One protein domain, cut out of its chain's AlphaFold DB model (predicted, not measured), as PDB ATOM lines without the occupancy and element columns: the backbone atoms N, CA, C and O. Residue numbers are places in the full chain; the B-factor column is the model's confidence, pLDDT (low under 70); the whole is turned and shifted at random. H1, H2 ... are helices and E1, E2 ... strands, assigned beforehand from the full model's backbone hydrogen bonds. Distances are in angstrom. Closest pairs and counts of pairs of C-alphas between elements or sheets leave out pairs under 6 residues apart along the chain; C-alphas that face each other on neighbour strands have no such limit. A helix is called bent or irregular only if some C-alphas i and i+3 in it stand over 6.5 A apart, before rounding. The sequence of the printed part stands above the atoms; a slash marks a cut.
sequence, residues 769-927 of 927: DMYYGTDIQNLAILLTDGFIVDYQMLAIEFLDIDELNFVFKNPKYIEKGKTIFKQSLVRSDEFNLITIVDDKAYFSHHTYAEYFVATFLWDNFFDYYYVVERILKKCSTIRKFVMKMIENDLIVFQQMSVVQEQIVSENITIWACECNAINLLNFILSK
ATOM      1  N   ASP A 769     -35.303 -42.693  31.805       65.94
ATOM      2  CA  ASP A 769     -35.969 -42.586  33.106       65.94
ATOM      3  C   ASP A 769     -36.718 -41.255  33.275       65.94
ATOM      4  O   ASP A 769     -37.807 -41.233  33.848       65.94
ATOM      5  N   MET A 770     -36.180 -40.151  32.741       63.38
ATOM      6  CA  MET A 770     -36.837 -38.835  32.776       63.38
ATOM      7  C   MET A 770     -38.071 -38.741  31.867       63.38
ATOM      8  O   MET A 770     -38.999 -37.995  32.175       63.38
ATOM      9  N   TYR A 771     -38.101 -39.495  30.765       63.81
ATOM     10  CA  TYR A 771     -39.100 -39.362  29.698       63.81
ATOM     11  C   TYR A 771     -39.852 -40.672  29.412       63.81
ATOM     12  O   TYR A 771     -40.047 -41.048  28.250       63.81
ATOM     13  N   TYR A 772     -40.278 -41.371  30.471       55.72
ATOM     14  CA  TYR A 772     -41.052 -42.617  30.392       55.72
ATOM     15  C   TYR A 772     -42.195 -42.513  29.356       55.72
ATOM     16  O   TYR A 772     -43.158 -41.779  29.559       55.72
ATOM     17  N   GLY A 773     -42.086 -43.257  28.245       54.72
ATOM     18  CA  GLY A 773     -43.115 -43.339  27.193       54.72
ATOM     19  C   GLY A 773     -42.857 -42.551  25.899       54.72
ATOM     20  O   GLY A 773     -43.722 -42.561  25.029       54.72
ATOM     21  N   THR A 774     -41.699 -41.899  25.737       52.38
ATOM     22  CA  THR A 774     -41.387 -41.101  24.529       52.38
ATOM     23  C   THR A 774     -40.647 -41.923  23.465       52.38
ATOM     24  O   THR A 774     -39.804 -42.758  23.793       52.38
ATOM     25  N   ASP A 775     -40.974 -41.690  22.190       51.94
ATOM     26  CA  ASP A 775     -40.488 -42.453  21.032       51.94
ATOM     27  C   ASP A 775     -38.956 -42.374  20.838       51.94
ATOM     28  O   ASP A 775     -38.323 -41.338  21.067       51.94
ATOM     29  N   ILE A 776     -38.356 -43.482  20.392       53.66
ATOM     30  CA  ILE A 776     -36.902 -43.737  20.384       53.66
ATOM     31  C   ILE A 776     -36.136 -42.752  19.485       53.66
ATOM     32  O   ILE A 776     -34.966 -42.466  19.741       53.66
ATOM     33  N   GLN A 777     -36.782 -42.181  18.467       52.69
ATOM     34  CA  GLN A 777     -36.143 -41.244  17.535       52.69
ATOM     35  C   GLN A 777     -35.843 -39.862  18.150       52.69
ATOM     36  O   GLN A 777     -34.876 -39.225  17.738       52.69
ATOM     37  N   ASN A 778     -36.568 -39.428  19.191       55.97
ATOM     38  CA  ASN A 778     -36.308 -38.144  19.866       55.97
ATOM     39  C   ASN A 778     -35.148 -38.206  20.882       55.97
ATOM     40  O   ASN A 778     -34.599 -37.170  21.257       55.97
ATOM     41  N   LEU A 779     -34.734 -39.407  21.311       58.28
ATOM     42  CA  LEU A 779     -33.678 -39.608  22.316       58.28
ATOM     43  C   LEU A 779     -32.297 -39.135  21.840       58.28
ATOM     44  O   LEU A 779     -31.549 -38.576  22.635       58.28
ATOM     45  N   ALA A 780     -31.955 -39.345  20.565       57.78
ATOM     46  CA  ALA A 780     -30.653 -38.950  20.023       57.78
ATOM     47  C   ALA A 780     -30.475 -37.424  20.025       57.78
ATOM     48  O   ALA A 780     -29.450 -36.941  20.492       57.78
ATOM     49  N   ILE A 781     -31.509 -36.689  19.601       57.50
ATOM     50  CA  ILE A 781     -31.536 -35.219  19.561       57.50
ATOM     51  C   ILE A 781     -31.522 -34.639  20.987       57.50
ATOM     52  O   ILE A 781     -30.753 -33.728  21.277       57.50
ATOM     53  N   LEU A 782     -32.298 -35.214  21.916       58.19
ATOM     54  CA  LEU A 782     -32.296 -34.811  23.332       58.19
ATOM     55  C   LEU A 782     -30.920 -35.003  24.000       58.19
ATOM     56  O   LEU A 782     -30.509 -34.165  24.804       58.19
ATOM     57  N   LEU A 783     -30.196 -36.079  23.668       59.56
ATOM     58  CA  LEU A 783     -28.852 -36.350  24.193       59.56
ATOM     59  C   LEU A 783     -27.819 -35.317  23.715       59.56
ATOM     60  O   LEU A 783     -27.023 -34.852  24.533       59.56
ATOM     61  N   THR A 784     -27.846 -34.945  22.429       55.81
ATOM     62  CA  THR A 784     -26.893 -33.998  21.823       55.81
ATOM     63  C   THR A 784     -27.217 -32.527  22.095       55.81
ATOM     64  O   THR A 784     -26.295 -31.757  22.350       55.81
ATOM     65  N   ASP A 785     -28.491 -32.118  22.134       55.88
ATOM     66  CA  ASP A 785     -28.851 -30.686  22.144       55.88
ATOM     67  C   ASP A 785     -28.905 -30.048  23.550       55.88
ATOM     68  O   ASP A 785     -28.984 -28.819  23.683       55.88
ATOM     69  N   GLY A 786     -28.814 -30.833  24.633       65.12
ATOM     70  CA  GLY A 786     -28.923 -30.316  26.008       65.12
ATOM     71  C   GLY A 786     -28.113 -31.053  27.071       65.12
ATOM     72  O   GLY A 786     -27.338 -30.418  27.784       65.12
ATOM     73  N   PHE A 787     -28.258 -32.378  27.172       71.25
ATOM     74  CA  PHE A 787     -27.718 -33.129  28.312       71.25
ATOM     75  C   PHE A 787     -26.187 -33.183  28.341       71.25
ATOM     76  O   PHE A 787     -25.607 -32.938  29.393       71.25
ATOM     77  N   ILE A 788     -25.510 -33.454  27.217       78.38
ATOM     78  CA  ILE A 788     -24.034 -33.478  27.193       78.38
ATOM     79  C   ILE A 788     -23.464 -32.121  27.618       78.38
ATOM     80  O   ILE A 788     -22.581 -32.073  28.470       78.38
ATOM     81  N   VAL A 789     -24.018 -31.022  27.095       79.69
ATOM     82  CA  VAL A 789     -23.587 -29.660  27.442       79.69
ATOM     83  C   VAL A 789     -23.822 -29.365  28.924       79.69
ATOM     84  O   VAL A 789     -22.948 -28.798  29.573       79.69
ATOM     85  N   ASP A 790     -24.949 -29.790  29.499       78.62
ATOM     86  CA  ASP A 790     -25.207 -29.613  30.932       78.62
ATOM     87  C   ASP A 790     -24.179 -30.369  31.799       78.62
ATOM     88  O   ASP A 790     -23.687 -29.823  32.790       78.62
ATOM     89  N   TYR A 791     -23.797 -31.592  31.413       83.25
ATOM     90  CA  TYR A 791     -22.741 -32.355  32.091       83.25
ATOM     91  C   TYR A 791     -21.349 -31.739  31.884       83.25
ATOM     92  O   TYR A 791     -20.546 -31.745  32.815       83.25
ATOM     93  N   GLN A 792     -21.061 -31.170  30.709       87.69
ATOM     94  CA  GLN A 792     -19.839 -30.398  30.460       87.69
ATOM     95  C   GLN A 792     -19.768 -29.175  31.382       87.69
ATOM     96  O   GLN A 792     -18.741 -28.960  32.020       87.69
ATOM     97  N   MET A 793     -20.857 -28.409  31.516       85.88
ATOM     98  CA  MET A 793     -20.896 -27.237  32.402       85.88
ATOM     99  C   MET A 793     -20.711 -27.635  33.866       85.88
ATOM    100  O   MET A 793     -19.879 -27.050  34.560       85.88
ATOM    101  N   LEU A 794     -21.415 -28.682  34.307       82.19
ATOM    102  CA  LEU A 794     -21.242 -29.244  35.645       82.19
ATOM    103  C   LEU A 794     -19.798 -29.710  35.877       82.19
ATOM    104  O   LEU A 794     -19.268 -29.547  36.971       82.19
ATOM    105  N   ALA A 795     -19.145 -30.291  34.867       88.31
ATOM    106  CA  ALA A 795     -17.774 -30.782  34.979       88.31
ATOM    107  C   ALA A 795     -16.760 -29.643  35.097       88.31
ATOM    108  O   ALA A 795     -15.836 -29.736  35.904       88.31
ATOM    109  N   ILE A 796     -16.947 -28.561  34.338       87.94
ATOM    110  CA  ILE A 796     -16.117 -27.356  34.440       87.94
ATOM    111  C   ILE A 796     -16.246 -26.743  35.838       87.94
ATOM    112  O   ILE A 796     -15.229 -26.414  36.448       87.94
ATOM    113  N   GLU A 797     -17.469 -26.643  36.367       82.25
ATOM    114  CA  GLU A 797     -17.721 -26.128  37.720       82.25
ATOM    115  C   GLU A 797     -17.103 -27.042  38.787       82.25
ATOM    116  O   GLU A 797     -16.420 -26.576  39.695       82.25
ATOM    117  N   PHE A 798     -17.294 -28.356  38.654       80.44
ATOM    118  CA  PHE A 798     -16.796 -29.356  39.598       80.44
ATOM    119  C   PHE A 798     -15.264 -29.387  39.679       80.44
ATOM    120  O   PHE A 798     -14.710 -29.553  40.766       80.44
ATOM    121  N   LEU A 799     -14.575 -29.250  38.541       83.56
ATOM    122  CA  LEU A 799     -13.112 -29.267  38.478       83.56
ATOM    123  C   LEU A 799     -12.461 -27.924  38.839       83.56
ATOM    124  O   LEU A 799     -11.249 -27.903  39.055       83.56
ATOM    125  N   ASP A 800     -13.240 -26.836  38.901       80.56
ATOM    126  CA  ASP A 800     -12.785 -25.471  39.215       80.56
ATOM    127  C   ASP A 800     -11.556 -25.055  38.376       80.56
ATOM    128  O   ASP A 800     -10.519 -24.630  38.890       80.56
ATOM    129  N   ILE A 801     -11.640 -25.260  37.055       82.81
ATOM    130  CA  ILE A 801     -10.554 -24.939  36.117       82.81
ATOM    131  C   ILE A 801     -10.605 -23.445  35.789       82.81
ATOM    132  O   ILE A 801     -11.415 -23.009  34.969       82.81
ATOM    133  N   ASP A 802      -9.692 -22.678  36.392       82.25
ATOM    134  CA  ASP A 802      -9.598 -21.218  36.245       82.25
ATOM    135  C   ASP A 802      -9.642 -20.751  34.781       82.25
ATOM    136  O   ASP A 802     -10.301 -19.759  34.453       82.25
ATOM    137  N   GLU A 803      -8.957 -21.469  33.886       87.38
ATOM    138  CA  GLU A 803      -8.893 -21.154  32.459       87.38
ATOM    139  C   GLU A 803     -10.245 -21.232  31.736       87.38
ATOM    140  O   GLU A 803     -10.387 -20.612  30.685       87.38
ATOM    141  N   LEU A 804     -11.236 -21.947  32.280       89.38
ATOM    142  CA  LEU A 804     -12.568 -22.129  31.689       89.38
ATOM    143  C   LEU A 804     -13.651 -21.256  32.332       89.38
ATOM    144  O   LEU A 804     -14.796 -21.273  31.888       89.38
ATOM    145  N   ASN A 805     -13.309 -20.411  33.309       84.81
ATOM    146  CA  ASN A 805     -14.282 -19.546  33.991       84.81
ATOM    147  C   ASN A 805     -15.025 -18.572  33.056       84.81
ATOM    148  O   ASN A 805     -16.099 -18.074  33.399       84.81
ATOM    149  N   PHE A 806     -14.478 -18.280  31.872       85.88
ATOM    150  CA  PHE A 806     -15.150 -17.448  30.870       85.88
ATOM    151  C   PHE A 806     -16.405 -18.119  30.283       85.88
ATOM    152  O   PHE A 806     -17.316 -17.412  29.852       85.88
ATOM    153  N   VAL A 807     -16.479 -19.456  30.296       85.38
ATOM    154  CA  VAL A 807     -17.584 -20.232  29.713       85.38
ATOM    155  C   VAL A 807     -18.911 -19.888  30.392       85.38
ATOM    156  O   VAL A 807     -19.909 -19.681  29.708       85.38
ATOM    157  N   PHE A 808     -18.912 -19.680  31.713       81.62
ATOM    158  CA  PHE A 808     -20.108 -19.297  32.479       81.62
ATOM    159  C   PHE A 808     -20.632 -17.885  32.176       81.62
ATOM    160  O   PHE A 808     -21.738 -17.535  32.578       81.62
ATOM    161  N   LYS A 809     -19.848 -17.059  31.475       82.56
ATOM    162  CA  LYS A 809     -20.259 -15.722  31.022       82.56
ATOM    163  C   LYS A 809     -20.730 -15.717  29.568       82.56
ATOM    164  O   LYS A 809     -21.221 -14.695  29.097       82.56
ATOM    165  N   ASN A 810     -20.563 -16.825  28.849       81.69
ATOM    166  CA  ASN A 810     -20.928 -16.926  27.445       81.69
ATOM    167  C   ASN A 810     -22.441 -17.219  27.316       81.69
ATOM    168  O   ASN A 810     -22.913 -18.217  27.871       81.69
ATOM    169  N   PRO A 811     -23.210 -16.405  26.562       77.88
ATOM    170  CA  PRO A 811     -24.648 -16.604  26.368       77.88
ATOM    171  C   PRO A 811     -25.035 -17.998  25.852       77.88
ATOM    172  O   PRO A 811     -26.110 -18.482  26.190       77.88
ATOM    173  N   LYS A 812     -24.150 -18.674  25.098       77.56
ATOM    174  CA  LYS A 812     -24.349 -20.052  24.604       77.56
ATOM    175  C   LYS A 812     -24.526 -21.072  25.739       77.56
ATOM    176  O   LYS A 812     -25.188 -22.088  25.540       77.56
ATOM    177  N   TYR A 813     -23.953 -20.803  26.914       77.69
ATOM    178  CA  TYR A 813     -23.877 -21.751  28.029       77.69
ATOM    179  C   TYR A 813     -24.526 -21.249  29.332       77.69
ATOM    180  O   TYR A 813     -24.742 -22.044  30.237       77.69
ATOM    181  N   ILE A 814     -24.886 -19.964  29.443       69.81
ATOM    182  CA  ILE A 814     -25.336 -19.333  30.705       69.81
ATOM    183  C   ILE A 814     -26.644 -19.910  31.291       69.81
ATOM    184  O   ILE A 814     -26.887 -19.825  32.498       69.81
ATOM    185  N   GLU A 815     -27.497 -20.495  30.444       64.75
ATOM    186  CA  GLU A 815     -28.731 -21.179  30.863       64.75
ATOM    187  C   GLU A 815     -28.578 -22.708  30.965       64.75
ATOM    188  O   GLU A 815     -29.443 -23.373  31.540       64.75
ATOM    189  N   LYS A 816     -27.464 -23.260  30.468       66.31
ATOM    190  CA  LYS A 816     -27.134 -24.692  30.499       66.31
ATOM    191  C   LYS A 816     -26.549 -25.047  31.873       66.31
ATOM    192  O   LYS A 816     -25.815 -24.267  32.471       66.31
ATOM    193  N   GLY A 817     -26.925 -26.196  32.423       55.47
ATOM    194  CA  GLY A 817     -26.558 -26.660  33.770       55.47
ATOM    195  C   GLY A 817     -27.650 -26.481  34.834       55.47
ATOM    196  O   GLY A 817     -27.702 -27.257  35.785       55.47
ATOM    197  N   LYS A 818     -28.604 -25.550  34.660       56.97
ATOM    198  CA  LYS A 818     -29.737 -25.360  35.601       56.97
ATOM    199  C   LYS A 818     -30.809 -26.457  35.500       56.97
ATOM    200  O   LYS A 818     -31.572 -26.657  36.446       56.97
ATOM    201  N   THR A 819     -30.874 -27.165  34.373       54.69
ATOM    202  CA  THR A 819     -31.893 -28.185  34.070       54.69
ATOM    203  C   THR A 819     -31.678 -29.479  34.860       54.69
ATOM    204  O   THR A 819     -32.651 -30.050  35.357       54.69
ATOM    205  N   ILE A 820     -30.418 -29.891  35.079       56.56
ATOM    206  CA  ILE A 820     -30.067 -31.099  35.852       56.56
ATOM    207  C   ILE A 820     -30.656 -31.029  37.272       56.56
ATOM    208  O   ILE A 820     -31.232 -32.007  37.750       56.56
ATOM    209  N   PHE A 821     -30.601 -29.859  37.918       53.22
ATOM    210  CA  PHE A 821     -31.069 -29.654  39.295       53.22
ATOM    211  C   PHE A 821     -32.593 -29.723  39.470       53.22
ATOM    212  O   PHE A 821     -33.062 -29.983  40.574       53.22
ATOM    213  N   LYS A 822     -33.386 -29.496  38.413       51.22
ATOM    214  CA  LYS A 822     -34.858 -29.475  38.523       51.22
ATOM    215  C   LYS A 822     -35.517 -30.844  38.350       51.22
ATOM    216  O   LYS A 822     -36.690 -30.973  38.688       51.22
ATOM    217  N   GLN A 823     -34.815 -31.837  37.796       50.44
ATOM    218  CA  GLN A 823     -35.449 -33.080  37.324       50.44
ATOM    219  C   GLN A 823     -34.717 -34.377  37.722       50.44
ATOM    220  O   GLN A 823     -35.291 -35.456  37.579       50.44
ATOM    221  N   SER A 824     -33.482 -34.323  38.238       50.00
ATOM    222  CA  SER A 824     -32.709 -35.531  38.579       50.00
ATOM    223  C   SER A 824     -33.043 -36.062  39.980       50.00
ATOM    224  O   SER A 824     -32.370 -35.795  40.963       50.00
ATOM    225  N   LEU A 825     -34.116 -36.842  40.094       45.00
ATOM    226  CA  LEU A 825     -34.470 -37.554  41.331       45.00
ATOM    227  C   LEU A 825     -34.911 -38.998  41.023       45.00
ATOM    228  O   LEU A 825     -35.928 -39.460  41.528       45.00
ATOM    229  N   VAL A 826     -34.190 -39.727  40.156       47.31
ATOM    230  CA  VAL A 826     -34.556 -41.107  39.742       47.31
ATOM    231  C   VAL A 826     -33.277 -41.945  39.496       47.31
ATOM    232  O   VAL A 826     -32.479 -41.607  38.634       47.31
ATOM    233  N   ARG A 827     -32.874 -42.847  40.412       47.72
ATOM    234  CA  ARG A 827     -33.170 -44.304  40.563       47.72
ATOM    235  C   ARG A 827     -32.493 -45.309  39.603       47.72
ATOM    236  O   ARG A 827     -32.731 -46.503  39.770       47.72
ATOM    237  N   SER A 828     -31.598 -44.909  38.702       44.00
ATOM    238  CA  SER A 828     -30.779 -45.875  37.938       44.00
ATOM    239  C   SER A 828     -29.431 -46.160  38.636       44.00
ATOM    240  O   SER A 828     -28.400 -45.596  38.274       44.00
ATOM    241  N   ASP A 829     -29.419 -47.080  39.610       51.53
ATOM    242  CA  ASP A 829     -28.204 -47.472  40.359       51.53
ATOM    243  C   ASP A 829     -27.072 -48.046  39.461       51.53
ATOM    244  O   ASP A 829     -25.904 -48.032  39.854       51.53
ATOM    245  N   GLU A 830     -27.377 -48.538  38.249       52.69
ATOM    246  CA  GLU A 830     -26.403 -49.224  37.377       52.69
ATOM    247  C   GLU A 830     -25.424 -48.276  36.642       52.69
ATOM    248  O   GLU A 830     -24.322 -48.699  36.288       52.69
ATOM    249  N   PHE A 831     -25.766 -46.991  36.459       59.56
ATOM    250  CA  PHE A 831     -25.019 -46.047  35.600       59.56
ATOM    251  C   PHE A 831     -24.743 -44.671  36.244       59.56
ATOM    252  O   PHE A 831     -24.616 -43.669  35.543       59.56
ATOM    253  N   ASN A 832     -24.647 -44.589  37.574       67.81
ATOM    254  CA  ASN A 832     -24.497 -43.310  38.288       67.81
ATOM    255  C   ASN A 832     -23.225 -42.529  37.886       67.81
ATOM    256  O   ASN A 832     -22.134 -42.796  38.398       67.81
ATOM    257  N   LEU A 833     -23.367 -41.529  37.006       73.81
ATOM    258  CA  LEU A 833     -22.325 -40.543  36.666       73.81
ATOM    259  C   LEU A 833     -22.243 -39.408  37.690       73.81
ATOM    260  O   LEU A 833     -21.163 -38.868  37.934       73.81
ATOM    261  N   ILE A 834     -23.383 -39.067  38.288       70.62
ATOM    262  CA  ILE A 834     -23.536 -38.012  39.286       70.62
ATOM    263  C   ILE A 834     -24.260 -38.549  40.524       70.62
ATOM    264  O   ILE A 834     -25.072 -39.468  40.442       70.62
ATOM    265  N   THR A 835     -23.954 -37.968  41.675       66.94
ATOM    266  CA  THR A 835     -24.587 -38.204  42.975       66.94
ATOM    267  C   THR A 835     -25.091 -36.881  43.525       66.94
ATOM    268  O   THR A 835     -24.382 -35.878  43.432       66.94
ATOM    269  N   ILE A 836     -26.279 -36.878  44.128       63.88
ATOM    270  CA  ILE A 836     -26.872 -35.676  44.721       63.88
ATOM    271  C   ILE A 836     -26.722 -35.740  46.236       63.88
ATOM    272  O   ILE A 836     -27.130 -36.718  46.864       63.88
ATOM    273  N   VAL A 837     -26.121 -34.702  46.808       60.44
ATOM    274  CA  VAL A 837     -25.873 -34.566  48.247       60.44
ATOM    275  C   VAL A 837     -26.201 -33.134  48.642       60.44
ATOM    276  O   VAL A 837     -25.665 -32.206  48.040       60.44
ATOM    277  N   ASP A 838     -27.072 -32.959  49.639       58.53
ATOM    278  CA  ASP A 838     -27.523 -31.648  50.127       58.53
ATOM    279  C   ASP A 838     -28.001 -30.725  48.982       58.53
ATOM    280  O   ASP A 838     -27.534 -29.595  48.834       58.53
ATOM    281  N   ASP A 839     -28.873 -31.259  48.116       60.91
ATOM    282  CA  ASP A 839     -29.427 -30.603  46.917       60.91
ATOM    283  C   ASP A 839     -28.390 -30.151  45.867       60.91
ATOM    284  O   ASP A 839     -28.697 -29.368  44.964       60.91
ATOM    285  N   LYS A 840     -27.155 -30.671  45.937       65.94
ATOM    286  CA  LYS A 840     -26.086 -30.402  44.965       65.94
ATOM    287  C   LYS A 840     -25.656 -31.657  44.214       65.94
ATOM    288  O   LYS A 840     -25.419 -32.698  44.826       65.94
ATOM    289  N   ALA A 841     -25.516 -31.547  42.893       70.00
ATOM    290  CA  ALA A 841     -25.000 -32.613  42.043       70.00
ATOM    291  C   ALA A 841     -23.465 -32.613  42.041       70.00
ATOM    292  O   ALA A 841     -22.830 -31.587  41.813       70.00
ATOM    293  N   TYR A 842     -22.873 -33.783  42.257       69.88
ATOM    294  CA  TYR A 842     -21.433 -34.020  42.188       69.88
ATOM    295  C   TYR A 842     -21.163 -35.197  41.266       69.88
ATOM    296  O   TYR A 842     -21.931 -36.154  41.267       69.88
ATOM    297  N   PHE A 843     -20.058 -35.183  40.524       76.19
ATOM    298  CA  PHE A 843     -19.643 -36.378  39.796       76.19
ATOM    299  C   PHE A 843     -19.313 -37.511  40.769       76.19
ATOM    300  O   PHE A 843     -18.556 -37.325  41.721       76.19
ATOM    301  N   SER A 844     -19.843 -38.705  40.496       70.88
ATOM    302  CA  SER A 844     -19.556 -39.911  41.285       70.88
ATOM    303  C   SER A 844     -18.088 -40.334  41.169       70.88
ATOM    304  O   SER A 844     -17.553 -41.013  42.048       70.88
ATOM    305  N   HIS A 845     -17.417 -39.913  40.092       73.12
ATOM    306  CA  HIS A 845     -15.984 -40.062  39.921       73.12
ATOM    307  C   HIS A 845     -15.367 -38.869  39.182       73.12
ATOM    308  O   HIS A 845     -15.831 -38.460  38.119       73.12
ATOM    309  N   HIS A 846     -14.245 -38.368  39.695       77.00
ATOM    310  CA  HIS A 846     -13.553 -37.197  39.153       77.00
ATOM    311  C   HIS A 846     -13.082 -37.372  37.696       77.00
ATOM    312  O   HIS A 846     -13.005 -36.399  36.952       77.00
ATOM    313  N   THR A 847     -12.796 -38.601  37.249       81.25
ATOM    314  CA  THR A 847     -12.431 -38.844  35.837       81.25
ATOM    315  C   THR A 847     -13.612 -38.722  34.880       81.25
ATOM    316  O   THR A 847     -13.384 -38.526  33.696       81.25
ATOM    317  N   TYR A 848     -14.858 -38.855  35.352       85.69
ATOM    318  CA  TYR A 848     -16.024 -38.582  34.508       85.69
ATOM    319  C   TYR A 848     -16.097 -37.088  34.202       85.69
ATOM    320  O   TYR A 848     -16.239 -36.718  33.043       85.69
ATOM    321  N   ALA A 849     -15.889 -36.239  35.213       85.94
ATOM    322  CA  ALA A 849     -15.761 -34.800  35.005       85.94
ATOM    323  C   ALA A 849     -14.593 -34.476  34.053       85.94
ATOM    324  O   ALA A 849     -14.754 -33.705  33.114       85.94
ATOM    325  N   GLU A 850     -13.430 -35.116  34.234       87.75
ATOM    326  CA  GLU A 850     -12.275 -34.931  33.336       87.75
ATOM    327  C   GLU A 850     -12.580 -35.354  31.892       87.75
ATOM    328  O   GLU A 850     -12.122 -34.688  30.967       87.75
ATOM    329  N   TYR A 851     -13.366 -36.418  31.691       89.44
ATOM    330  CA  TYR A 851     -13.834 -36.837  30.368       89.44
ATOM    331  C   TYR A 851     -14.765 -35.793  29.746       89.44
ATOM    332  O   TYR A 851     -14.529 -35.383  28.619       89.44
ATOM    333  N   PHE A 852     -15.769 -35.299  30.481       89.81
ATOM    334  CA  PHE A 852     -16.679 -34.272  29.959       89.81
ATOM    335  C   PHE A 852     -15.961 -32.956  29.647       89.81
ATOM    336  O   PHE A 852     -16.247 -32.343  28.622       89.81
ATOM    337  N   VAL A 853     -14.988 -32.538  30.465       91.44
ATOM    338  CA  VAL A 853     -14.143 -31.388  30.111       91.44
ATOM    339  C   VAL A 853     -13.298 -31.690  28.876       91.44
ATOM    340  O   VAL A 853     -13.197 -30.831  28.010       91.44
ATOM    341  N   ALA A 854     -12.731 -32.891  28.739       91.25
ATOM    342  CA  ALA A 854     -12.008 -33.270  27.525       91.25
ATOM    343  C   ALA A 854     -12.903 -33.217  26.278       91.25
ATOM    344  O   ALA A 854     -12.484 -32.644  25.278       91.25
ATOM    345  N   THR A 855     -14.142 -33.712  26.358       90.25
ATOM    346  CA  THR A 855     -15.130 -33.598  25.276       90.25
ATOM    347  C   THR A 855     -15.426 -32.134  24.961       90.25
ATOM    348  O   THR A 855     -15.355 -31.746  23.806       90.25
ATOM    349  N   PHE A 856     -15.650 -31.285  25.971       90.75
ATOM    350  CA  PHE A 856     -15.858 -29.849  25.751       90.75
ATOM    351  C   PHE A 856     -14.664 -29.191  25.044       90.75
ATOM    352  O   PHE A 856     -14.843 -28.378  24.136       90.75
ATOM    353  N   LEU A 857     -13.441 -29.533  25.461       91.06
ATOM    354  CA  LEU A 857     -12.220 -29.027  24.840       91.06
ATOM    355  C   LEU A 857     -12.039 -29.554  23.420       91.06
ATOM    356  O   LEU A 857     -11.491 -28.823  22.611       91.06
ATOM    357  N   TRP A 858     -12.472 -30.775  23.111       89.00
ATOM    358  CA  TRP A 858     -12.449 -31.317  21.752       89.00
ATOM    359  C   TRP A 858     -13.488 -30.628  20.858       89.00
ATOM    360  O   TRP A 858     -13.134 -30.085  19.814       89.00
ATOM    361  N   ASP A 859     -14.733 -30.519  21.331       85.75
ATOM    362  CA  ASP A 859     -15.845 -29.871  20.621       85.75
ATOM    363  C   ASP A 859     -15.546 -28.403  20.267       85.75
ATOM    364  O   ASP A 859     -16.075 -27.868  19.296       85.75
ATOM    365  N   ASN A 860     -14.713 -27.734  21.073       86.19
ATOM    366  CA  ASN A 860     -14.342 -26.326  20.911       86.19
ATOM    367  C   ASN A 860     -12.818 -26.147  20.754       86.19
ATOM    368  O   ASN A 860     -12.276 -25.089  21.087       86.19
ATOM    369  N   PHE A 861     -12.116 -27.185  20.280       83.44
ATOM    370  CA  PHE A 861     -10.648 -27.248  20.273       83.44
ATOM    371  C   PHE A 861     -10.014 -26.053  19.562       83.44
ATOM    372  O   PHE A 861      -9.025 -25.491  20.030       83.44
ATOM    373  N   PHE A 862     -10.622 -25.637  18.452       75.81
ATOM    374  CA  PHE A 862     -10.130 -24.549  17.614       75.81
ATOM    375  C   PHE A 862     -10.501 -23.172  18.164       75.81
ATOM    376  O   PHE A 862      -9.632 -22.305  18.252       75.81
ATOM    377  N   ASP A 863     -11.749 -22.993  18.612       80.62
ATOM    378  CA  ASP A 863     -12.233 -21.728  19.183       80.62
ATOM    379  C   ASP A 863     -11.435 -21.322  20.432       80.62
ATOM    380  O   ASP A 863     -11.264 -20.135  20.723       80.62
ATOM    381  N   TYR A 864     -10.907 -22.311  21.161       84.38
ATOM    382  CA  TYR A 864     -10.206 -22.115  22.424       84.38
ATOM    383  C   TYR A 864      -8.794 -22.716  22.447       84.38
ATOM    384  O   TYR A 864      -8.305 -23.047  23.526       84.38
ATOM    385  N   TYR A 865      -8.095 -22.814  21.310       81.81
ATOM    386  CA  TYR A 865      -6.794 -23.504  21.215       81.81
ATOM    387  C   TYR A 865      -5.790 -23.129  22.322       81.81
ATOM    388  O   TYR A 865      -5.269 -23.996  23.023       81.81
ATOM    389  N   TYR A 866      -5.563 -21.832  22.557       82.94
ATOM    390  CA  TYR A 866      -4.637 -21.372  23.603       82.94
ATOM    391  C   TYR A 866      -5.082 -21.754  25.023       82.94
ATOM    392  O   TYR A 866      -4.251 -21.967  25.908       82.94
ATOM    393  N   VAL A 867      -6.390 -21.840  25.264       86.50
ATOM    394  CA  VAL A 867      -6.948 -22.315  26.536       86.50
ATOM    395  C   VAL A 867      -6.753 -23.824  26.657       86.50
ATOM    396  O   VAL A 867      -6.274 -24.285  27.694       86.50
ATOM    397  N   VAL A 868      -7.045 -24.578  25.592       86.69
ATOM    398  CA  VAL A 868      -6.830 -26.029  25.521       86.69
ATOM    399  C   VAL A 868      -5.373 -26.348  25.834       86.69
ATOM    400  O   VAL A 868      -5.106 -27.100  26.769       86.69
ATOM    401  N   GLU A 869      -4.415 -25.717  25.154       83.62
ATOM    402  CA  GLU A 869      -2.986 -25.971  25.365       83.62
ATOM    403  C   GLU A 869      -2.563 -25.729  26.830       83.62
ATOM    404  O   GLU A 869      -1.849 -26.546  27.425       83.62
ATOM    405  N   ARG A 870      -3.043 -24.646  27.461       86.38
ATOM    406  CA  ARG A 870      -2.761 -24.351  28.880       86.38
ATOM    407  C   ARG A 870      -3.340 -25.402  29.822       86.38
ATOM    408  O   ARG A 870      -2.674 -25.760  30.797       86.38
ATOM    409  N   ILE A 871      -4.539 -25.901  29.537       87.75
ATOM    410  CA  ILE A 871      -5.179 -26.950  30.337       87.75
ATOM    411  C   ILE A 871      -4.437 -28.274  30.158       87.75
ATOM    412  O   ILE A 871      -4.082 -28.902  31.155       87.75
ATOM    413  N   LEU A 872      -4.109 -28.681  28.928       87.62
ATOM    414  CA  LEU A 872      -3.407 -29.948  28.675       87.62
ATOM    415  C   LEU A 872      -1.991 -29.969  29.270       87.62
ATOM    416  O   LEU A 872      -1.530 -31.029  29.702       87.62
ATOM    417  N   LYS A 873      -1.320 -28.814  29.397       84.00
ATOM    418  CA  LYS A 873      -0.048 -28.691  30.140       84.00
ATOM    419  C   LYS A 873      -0.199 -29.035  31.628       84.00
ATOM    420  O   LYS A 873       0.711 -29.624  32.206       84.00
ATOM    421  N   LYS A 874      -1.334 -28.696  32.248       81.56
ATOM    422  CA  LYS A 874      -1.576 -28.839  33.698       81.56
ATOM    423  C   LYS A 874      -2.331 -30.115  34.083       81.56
ATOM    424  O   LYS A 874      -2.110 -30.653  35.168       81.56
ATOM    425  N   CYS A 875      -3.217 -30.598  33.218       82.00
ATOM    426  CA  CYS A 875      -4.205 -31.628  33.532       82.00
ATOM    427  C   CYS A 875      -3.935 -32.911  32.737       82.00
ATOM    428  O   CYS A 875      -4.488 -33.121  31.658       82.00
ATOM    429  N   SER A 876      -3.112 -33.805  33.290       80.69
ATOM    430  CA  SER A 876      -2.659 -35.016  32.587       80.69
ATOM    431  C   SER A 876      -3.779 -35.995  32.210       80.69
ATOM    432  O   SER A 876      -3.692 -36.623  31.158       80.69
ATOM    433  N   THR A 877      -4.845 -36.137  33.011       79.75
ATOM    434  CA  THR A 877      -5.968 -37.018  32.637       79.75
ATOM    435  C   THR A 877      -6.797 -36.443  31.490       79.75
ATOM    436  O   THR A 877      -7.102 -37.164  30.548       79.75
ATOM    437  N   ILE A 878      -7.118 -35.144  31.540       86.62
ATOM    438  CA  ILE A 878      -7.839 -34.448  30.459       86.62
ATOM    439  C   ILE A 878      -7.027 -34.554  29.167       86.62
ATOM    440  O   ILE A 878      -7.562 -34.921  28.127       86.62
ATOM    441  N   ARG A 879      -5.707 -34.345  29.264       87.25
ATOM    442  CA  ARG A 879      -4.767 -34.545  28.162       87.25
ATOM    443  C   ARG A 879      -4.883 -35.932  27.533       87.25
ATOM    444  O   ARG A 879      -5.008 -36.017  26.318       87.25
ATOM    445  N   LYS A 880      -4.896 -37.000  28.335       82.12
ATOM    446  CA  LYS A 880      -5.049 -38.374  27.826       82.12
ATOM    447  C   LYS A 880      -6.346 -38.576  27.051       82.12
ATOM    448  O   LYS A 880      -6.311 -39.182  25.985       82.12
ATOM    449  N   PHE A 881      -7.465 -38.065  27.564       85.62
ATOM    450  CA  PHE A 881      -8.747 -38.165  26.869       85.62
ATOM    451  C   PHE A 881      -8.748 -37.385  25.554       85.62
ATOM    452  O   PHE A 881      -9.113 -37.956  24.535       85.62
ATOM    453  N   VAL A 882      -8.267 -36.137  25.547       87.44
ATOM    454  CA  VAL A 882      -8.201 -35.323  24.321       87.44
ATOM    455  C   VAL A 882      -7.298 -35.972  23.268       87.44
ATOM    456  O   VAL A 882      -7.700 -36.072  22.117       87.44
ATOM    457  N   MET A 883      -6.116 -36.478  23.644       85.75
ATOM    458  CA  MET A 883      -5.220 -37.154  22.689       85.75
ATOM    459  C   MET A 883      -5.866 -38.398  22.070       85.75
ATOM    460  O   MET A 883      -5.693 -38.645  20.880       85.75
ATOM    461  N   LYS A 884      -6.636 -39.161  22.856       81.31
ATOM    462  CA  LYS A 884      -7.377 -40.320  22.345       81.31
ATOM    463  C   LYS A 884      -8.569 -39.927  21.472       81.31
ATOM    464  O   LYS A 884      -8.800 -40.584  20.468       81.31
ATOM    465  N   MET A 885      -9.276 -38.844  21.798       85.81
ATOM    466  CA  MET A 885     -10.329 -38.296  20.932       85.81
ATOM    467  C   MET A 885      -9.756 -37.874  19.571       85.81
ATOM    468  O   MET A 885     -10.289 -38.273  18.545       85.81
ATOM    469  N   ILE A 886      -8.612 -37.178  19.556       83.25
ATOM    470  CA  ILE A 886      -7.909 -36.812  18.315       83.25
ATOM    471  C   ILE A 886      -7.489 -38.056  17.521       83.25
ATOM    472  O   ILE A 886      -7.616 -38.080  16.301       83.25
ATOM    473  N   GLU A 887      -6.958 -39.081  18.194       82.56
ATOM    474  CA  GLU A 887      -6.543 -40.321  17.534       82.56
ATOM    475  C   GLU A 887      -7.717 -41.057  16.877       82.56
ATOM    476  O   GLU A 887      -7.571 -41.577  15.770       82.56
ATOM    477  N   ASN A 888      -8.874 -41.072  17.539       79.38
ATOM    478  CA  ASN A 888     -10.088 -41.707  17.033       79.38
ATOM    479  C   ASN A 888     -10.702 -40.914  15.867       79.38
ATOM    480  O   ASN A 888     -11.133 -41.509  14.881       79.38
ATOM    481  N   ASP A 889     -10.652 -39.582  15.934       82.56
ATOM    482  CA  ASP A 889     -11.171 -38.668  14.912       82.56
ATOM    483  C   ASP A 889     -10.053 -38.102  14.015       82.56
ATOM    484  O   ASP A 889     -10.105 -36.954  13.554       82.56
ATOM    485  N   LEU A 890      -9.025 -38.911  13.727       80.38
ATOM    486  CA  LEU A 890      -7.820 -38.454  13.025       80.38
ATOM    487  C   LEU A 890      -8.131 -37.860  11.644       80.38
ATOM    488  O   LEU A 890      -7.477 -36.913  11.219       80.38
ATOM    489  N   ILE A 891      -9.155 -38.371  10.955       80.19
ATOM    490  CA  ILE A 891      -9.600 -37.850   9.653       80.19
ATOM    491  C   ILE A 891     -10.118 -36.413   9.789       80.19
ATOM    492  O   ILE A 891      -9.763 -35.554   8.983       80.19
ATOM    493  N   VAL A 892     -10.923 -36.135  10.818       78.06
ATOM    494  CA  VAL A 892     -11.454 -34.792  11.092       78.06
ATOM    495  C   VAL A 892     -10.299 -33.849  11.422       78.06
ATOM    496  O   VAL A 892     -10.188 -32.775  10.835       78.06
ATOM    497  N   PHE A 893      -9.371 -34.301  12.267       77.19
ATOM    498  CA  PHE A 893      -8.156 -33.561  12.606       77.19
ATOM    499  C   PHE A 893      -7.278 -33.255  11.371       77.19
ATOM    500  O   PHE A 893      -6.739 -32.157  11.236       77.19
ATOM    501  N   GLN A 894      -7.176 -34.194  10.425       75.19
ATOM    502  CA  GLN A 894      -6.420 -34.053   9.174       75.19
ATOM    503  C   GLN A 894      -7.063 -33.106   8.153       75.19
ATOM    504  O   GLN A 894      -6.350 -32.484   7.365       75.19
ATOM    505  N   GLN A 895      -8.390 -33.003   8.123       70.94
ATOM    506  CA  GLN A 895      -9.115 -32.175   7.151       70.94
ATOM    507  C   GLN A 895      -9.134 -30.684   7.521       70.94
ATOM    508  O   GLN A 895      -9.477 -29.836   6.697       70.94
ATOM    509  N   MET A 896      -8.731 -30.339   8.743       67.56
ATOM    510  CA  MET A 896      -8.765 -28.977   9.274       67.56
ATOM    511  C   MET A 896      -7.447 -28.235   8.964       67.56
ATOM    512  O   MET A 896      -6.518 -28.198   9.765       67.56
ATOM    513  N   SER A 897      -7.352 -27.663   7.757       53.62
ATOM    514  CA  SER A 897      -6.102 -27.213   7.107       53.62
ATOM    515  C   SER A 897      -5.460 -25.912   7.622       53.62
ATOM    516  O   SER A 897      -4.276 -25.698   7.386       53.62
ATOM    517  N   VAL A 898      -6.175 -25.039   8.340       53.34
ATOM    518  CA  VAL A 898      -5.676 -23.681   8.674       53.34
ATOM    519  C   VAL A 898      -4.755 -23.646   9.911       53.34
ATOM    520  O   VAL A 898      -4.089 -22.645  10.154       53.34
ATOM    521  N   VAL A 899      -4.661 -24.736  10.684       51.97
ATOM    522  CA  VAL A 899      -3.953 -24.750  11.986       51.97
ATOM    523  C   VAL A 899      -2.899 -25.873  12.099       51.97
ATOM    524  O   VAL A 899      -2.248 -26.018  13.133       51.97
ATOM    525  N   GLN A 900      -2.667 -26.650  11.033       54.31
ATOM    526  CA  GLN A 900      -1.741 -27.798  11.056       54.31
ATOM    527  C   GLN A 900      -0.293 -27.405  11.393       54.31
ATOM    528  O   GLN A 900       0.355 -28.105  12.166       54.31
ATOM    529  N   GLU A 901       0.191 -26.256  10.912       56.56
ATOM    530  CA  GLU A 901       1.568 -25.793  11.167       56.56
ATOM    531  C   GLU A 901       1.781 -25.211  12.580       56.56
ATOM    532  O   GLU A 901       2.906 -25.191  13.069       56.56
ATOM    533  N   GLN A 902       0.721 -24.767  13.271       55.47
ATOM    534  CA  GLN A 902       0.808 -24.241  14.649       55.47
ATOM    535  C   GLN A 902       0.565 -25.312  15.726       55.47
ATOM    536  O   GLN A 902       0.960 -25.130  16.881       55.47
ATOM    537  N   ILE A 903      -0.108 -26.409  15.364       57.47
ATOM    538  CA  ILE A 903      -0.524 -27.483  16.277       57.47
ATOM    539  C   ILE A 903       0.530 -28.588  16.371       57.47
ATOM    540  O   ILE A 903       0.725 -29.129  17.462       57.47
ATOM    541  N   VAL A 904       1.246 -28.899  15.281       62.97
ATOM    542  CA  VAL A 904       2.376 -29.847  15.290       62.97
ATOM    543  C   VAL A 904       3.549 -29.227  16.057       62.97
ATOM    544  O   VAL A 904       4.498 -28.677  15.512       62.97
ATOM    545  N   SER A 905       3.428 -29.258  17.380       68.50
ATOM    546  CA  SER A 905       4.393 -28.747  18.338       68.50
ATOM    547  C   SER A 905       5.060 -29.906  19.070       68.50
ATOM    548  O   SER A 905       4.508 -31.007  19.195       68.50
ATOM    549  N   GLU A 906       6.243 -29.644  19.617       73.38
ATOM    550  CA  GLU A 906       6.970 -30.587  20.470       73.38
ATOM    551  C   GLU A 906       6.081 -31.117  21.612       73.38
ATOM    552  O   GLU A 906       6.083 -32.311  21.908       73.38
ATOM    553  N   ASN A 907       5.219 -30.259  22.171       78.00
ATOM    554  CA  ASN A 907       4.272 -30.629  23.222       78.00
ATOM    555  C   ASN A 907       3.283 -31.712  22.770       78.00
ATOM    556  O   ASN A 907       3.122 -32.697  23.483       78.00
ATOM    557  N   ILE A 908       2.641 -31.576  21.602       79.00
ATOM    558  CA  ILE A 908       1.672 -32.583  21.129       79.00
ATOM    559  C   ILE A 908       2.373 -33.899  20.786       79.00
ATOM    560  O   ILE A 908       1.833 -34.961  21.080       79.00
ATOM    561  N   THR A 909       3.599 -33.847  20.263       80.19
ATOM    562  CA  THR A 909       4.409 -35.051  20.014       80.19
ATOM    563  C   THR A 909       4.708 -35.794  21.318       80.19
ATOM    564  O   THR A 909       4.454 -36.995  21.429       80.19
ATOM    565  N   ILE A 910       5.174 -35.075  22.347       82.25
ATOM    566  CA  ILE A 910       5.414 -35.634  23.685       82.25
ATOM    567  C   ILE A 910       4.118 -36.210  24.258       82.25
ATOM    568  O   ILE A 910       4.111 -37.318  24.790       82.25
ATOM    569  N   TRP A 911       3.003 -35.497  24.126       86.06
ATOM    570  CA  TRP A 911       1.715 -35.938  24.651       86.06
ATOM    571  C   TRP A 911       1.159 -37.159  23.922       86.06
ATOM    572  O   TRP A 911       0.628 -38.048  24.584       86.06
ATOM    573  N   ALA A 912       1.318 -37.253  22.602       83.00
ATOM    574  CA  ALA A 912       0.950 -38.436  21.831       83.00
ATOM    575  C   ALA A 912       1.755 -39.663  22.292       83.00
ATOM    576  O   ALA A 912       1.170 -40.723  22.526       83.00
ATOM    577  N   CYS A 913       3.060 -39.503  22.541       80.31
ATOM    578  CA  CYS A 913       3.905 -40.540  23.140       80.31
ATOM    579  C   CYS A 913       3.444 -40.923  24.557       80.31
ATOM    580  O   CYS A 913       3.237 -42.101  24.846       80.31
ATOM    581  N   GLU A 914       3.228 -39.944  25.441       77.81
ATOM    582  CA  GLU A 914       2.753 -40.170  26.816       77.81
ATOM    583  C   GLU A 914       1.396 -40.890  26.876       77.81
ATOM    584  O   GLU A 914       1.112 -41.615  27.835       77.81
ATOM    585  N   CYS A 915       0.537 -40.658  25.883       74.62
ATOM    586  CA  CYS A 915      -0.819 -41.198  25.822       74.62
ATOM    587  C   CYS A 915      -0.924 -42.477  24.977       74.62
ATOM    588  O   CYS A 915      -2.022 -43.021  24.858       74.62
ATOM    589  N   ASN A 916       0.195 -42.964  24.427       73.81
ATOM    590  CA  ASN A 916       0.243 -44.095  23.498       73.81
ATOM    591  C   ASN A 916      -0.758 -43.929  22.339       73.81
ATOM    592  O   ASN A 916      -1.560 -44.826  22.060       73.81
ATOM    593  N   ALA A 917      -0.768 -42.738  21.738       79.75
ATOM    594  CA  ALA A 917      -1.607 -42.408  20.596       79.75
ATOM    595  C   ALA A 917      -0.832 -42.664  19.299       79.75
ATOM    596  O   ALA A 917      -0.276 -41.745  18.702       79.75
ATOM    597  N   ILE A 918      -0.723 -43.940  18.919       80.44
ATOM    598  CA  ILE A 918       0.162 -44.432  17.857       80.44
ATOM    599  C   ILE A 918      -0.225 -43.845  16.500       80.44
ATOM    600  O   ILE A 918       0.651 -43.398  15.761       80.44
ATOM    601  N   ASN A 919      -1.517 -43.797  16.167       81.69
ATOM    602  CA  ASN A 919      -1.950 -43.289  14.861       81.69
ATOM    603  C   ASN A 919      -1.746 -41.775  14.759       81.69
ATOM    604  O   ASN A 919      -1.298 -41.274  13.726       81.69
ATOM    605  N   LEU A 920      -2.000 -41.057  15.855       82.69
ATOM    606  CA  LEU A 920      -1.718 -39.629  15.957       82.69
ATOM    607  C   LEU A 920      -0.212 -39.353  15.868       82.69
ATOM    608  O   LEU A 920       0.201 -38.458  15.139       82.69
ATOM    609  N   LEU A 921       0.613 -40.142  16.559       83.56
ATOM    610  CA  LEU A 921       2.068 -40.020  16.510       83.56
ATOM    611  C   LEU A 921       2.601 -40.282  15.099       83.56
ATOM    612  O   LEU A 921       3.396 -39.494  14.601       83.56
ATOM    613  N   ASN A 922       2.129 -41.335  14.428       83.56
ATOM    614  CA  ASN A 922       2.503 -41.634  13.044       83.56
ATOM    615  C   ASN A 922       2.121 -40.492  12.098       83.56
ATOM    616  O   ASN A 922       2.904 -40.136  11.223       83.56
ATOM    617  N   PHE A 923       0.941 -39.894  12.287       83.00
ATOM    618  CA  PHE A 923       0.527 -38.724  11.522       83.00
ATOM    619  C   PHE A 923       1.439 -37.520  11.780       83.00
ATOM    620  O   PHE A 923       1.921 -36.917  10.825       83.00
ATOM    621  N   ILE A 924       1.717 -37.203  13.046       80.69
ATOM    622  CA  ILE A 924       2.592 -36.090  13.429       80.69
ATOM    623  C   ILE A 924       4.003 -36.279  12.862       80.69
ATOM    624  O   ILE A 924       4.543 -35.341  12.303       80.69
ATOM    625  N   LEU A 925       4.571 -37.486  12.954       80.06
ATOM    626  CA  LEU A 925       5.900 -37.810  12.417       80.06
ATOM    627  C   LEU A 925       5.951 -37.836  10.880       80.06
ATOM    628  O   LEU A 925       7.038 -37.818  10.309       80.06
ATOM    629  N   SER A 926       4.798 -37.934  10.209       78.44
ATOM    630  CA  SER A 926       4.696 -37.881   8.743       78.44
ATOM    631  C   SER A 926       4.617 -36.457   8.178       78.44
ATOM    632  O   SER A 926       4.637 -36.286   6.957       78.44
ATOM    633  N   LYS A 927       4.478 -35.460   9.055       71.00
ATOM    634  CA  LYS A 927       4.473 -34.027   8.752       71.00
ATOM    635  C   LYS A 927       5.808 -33.425   9.155       71.00
ATOM    636  O   LYS A 927       6.250 -32.524   8.411       71.00
TER     637      LYS A 927
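What this domain is: This is residues 769 to 927 of the 927 residues of the protein "NACHT domain-containing protein" of Aedes aegypti (UniProt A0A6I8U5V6). Helices stacked crosswise in a row make the long axis of this model: H1b, then H3 in the middle, then H5, then the helical hairpin H8 and H9 across H5. At the H1b end a small two-stranded hairpin, E1 and E2, packs on H1b through E2, and the free residues of arm H1a, 780 to 785, stick out together with residues 772 to 778. The printed part has 159 residues with nine named helices and two named strands, in the order H1 H2 E1 E2 H3 H4 H5 H6 H7 H8 H9; the sheet, E1 - E2, is antiparallel and the class is mostly helix. The whole is compact, with a radius of gyration of the C-alphas of 17.5 A and spans of 51 by 35 by 31 A.

How they stand to each other: Begin at the sheet, where E1, residues 834 to 837, and E2, residues 840 to 843, form a hairpin; N 835 and O 842 are 2.7 A apart and N 842 and O 835 are 2.8 A apart, within hydrogen-bond range. Next look at H1, residues 776 to 799, assigned as one helix by its hydrogen bonds but bent: C-alphas 785 and 788 are 7.5 A apart, and its arms H1a, residues 776 to 785, and H1b, residues 788 to 799, stand at a steep tilt of 41 degrees. The closest C-alphas of H1b and E2 are those of Phe 798 and Tyr 842, 7.1 A apart. H2, residues 820 to 823, is close to H1b but not clearly touching, with the C-alphas of Asp 790 and Ile 820 closest at 7.1 A. H1b touches H3, residues 846 to 859, closest at the C-alphas of Ala 795 and Ala 849, 4.5 A apart, at a steep tilt of 57 degrees, opposite ways. H3 touches H5, residues 876 to 888, closest at the C-alphas of Ala 854 and Ile 878, 5.2 A apart, at a steep tilt of 47 degrees, the same way. H5 is the hub, touching four helices. H4, residues 865 to 874, and H5 touch only at the corner, where the C-alphas of Leu 872 and Arg 879 are closest at 4.8 A. With residues 879 to 883 alone H5 touches H8, residues 906 to 914, about perpendicular at 90 degrees; the C-alphas of Met 883 and Ala 912 are closest at 6.4 A. H9, residues 918 to 925, forms a helical hairpin with H8 at a shallow tilt of 23 degrees, closest at the C-alphas of Ala 912 and Leu 921, 5.7 A apart. H6, residues 890 to 895, is close to H9 but not clearly touching, with the C-alphas of Leu 890 and Leu 920 closest at 6.9 A. H7, residues 900 to 903, is only just apart from H6, closest 8.0 A, and meets H8 only through their link. Helix packing is mostly crossed, with 1 of 5 tilted pairs at a shallow tilt. Each O i to N i+4 pair is within hydrogen-bond range in H1b, H3, H5, H6, H8 and H9, against 4 of 6 in H1a and 5 of 6 in H4; H2 and H7 are too short for such a pair.

Where its parts are: Find C-alpha 776 at (-36.902, -43.737, 20.384), where H1a begins its 15.4 A; H1b then covers 16.3 A. E1 spans 9.9 A and E2 10.2 A. Find C-alpha 846 at (-13.553, -37.197, 39.153), from which H3 runs 20.1 A; H4 spans 14.5 A, H5 18.5 A and H8 12.2 A. H9 runs 10.3 A and ends at C-alpha 925, (5.900, -37.810, 12.417). H2, H6 and H7 are shorter.

The domain as a whole: The C-alphas of Asp 838 and Ser 926 are the two farthest apart, at 52.8 A. The printed part has no cut, and residue 927 is the chain's last. The link from H1 to H2, residues 800 to 819, is long. Mean pLDDT of the printed part is 73.8; it is under 70 at residues 769 to 786, 814 to 832, 835 to 840, 842 and 896 to 905.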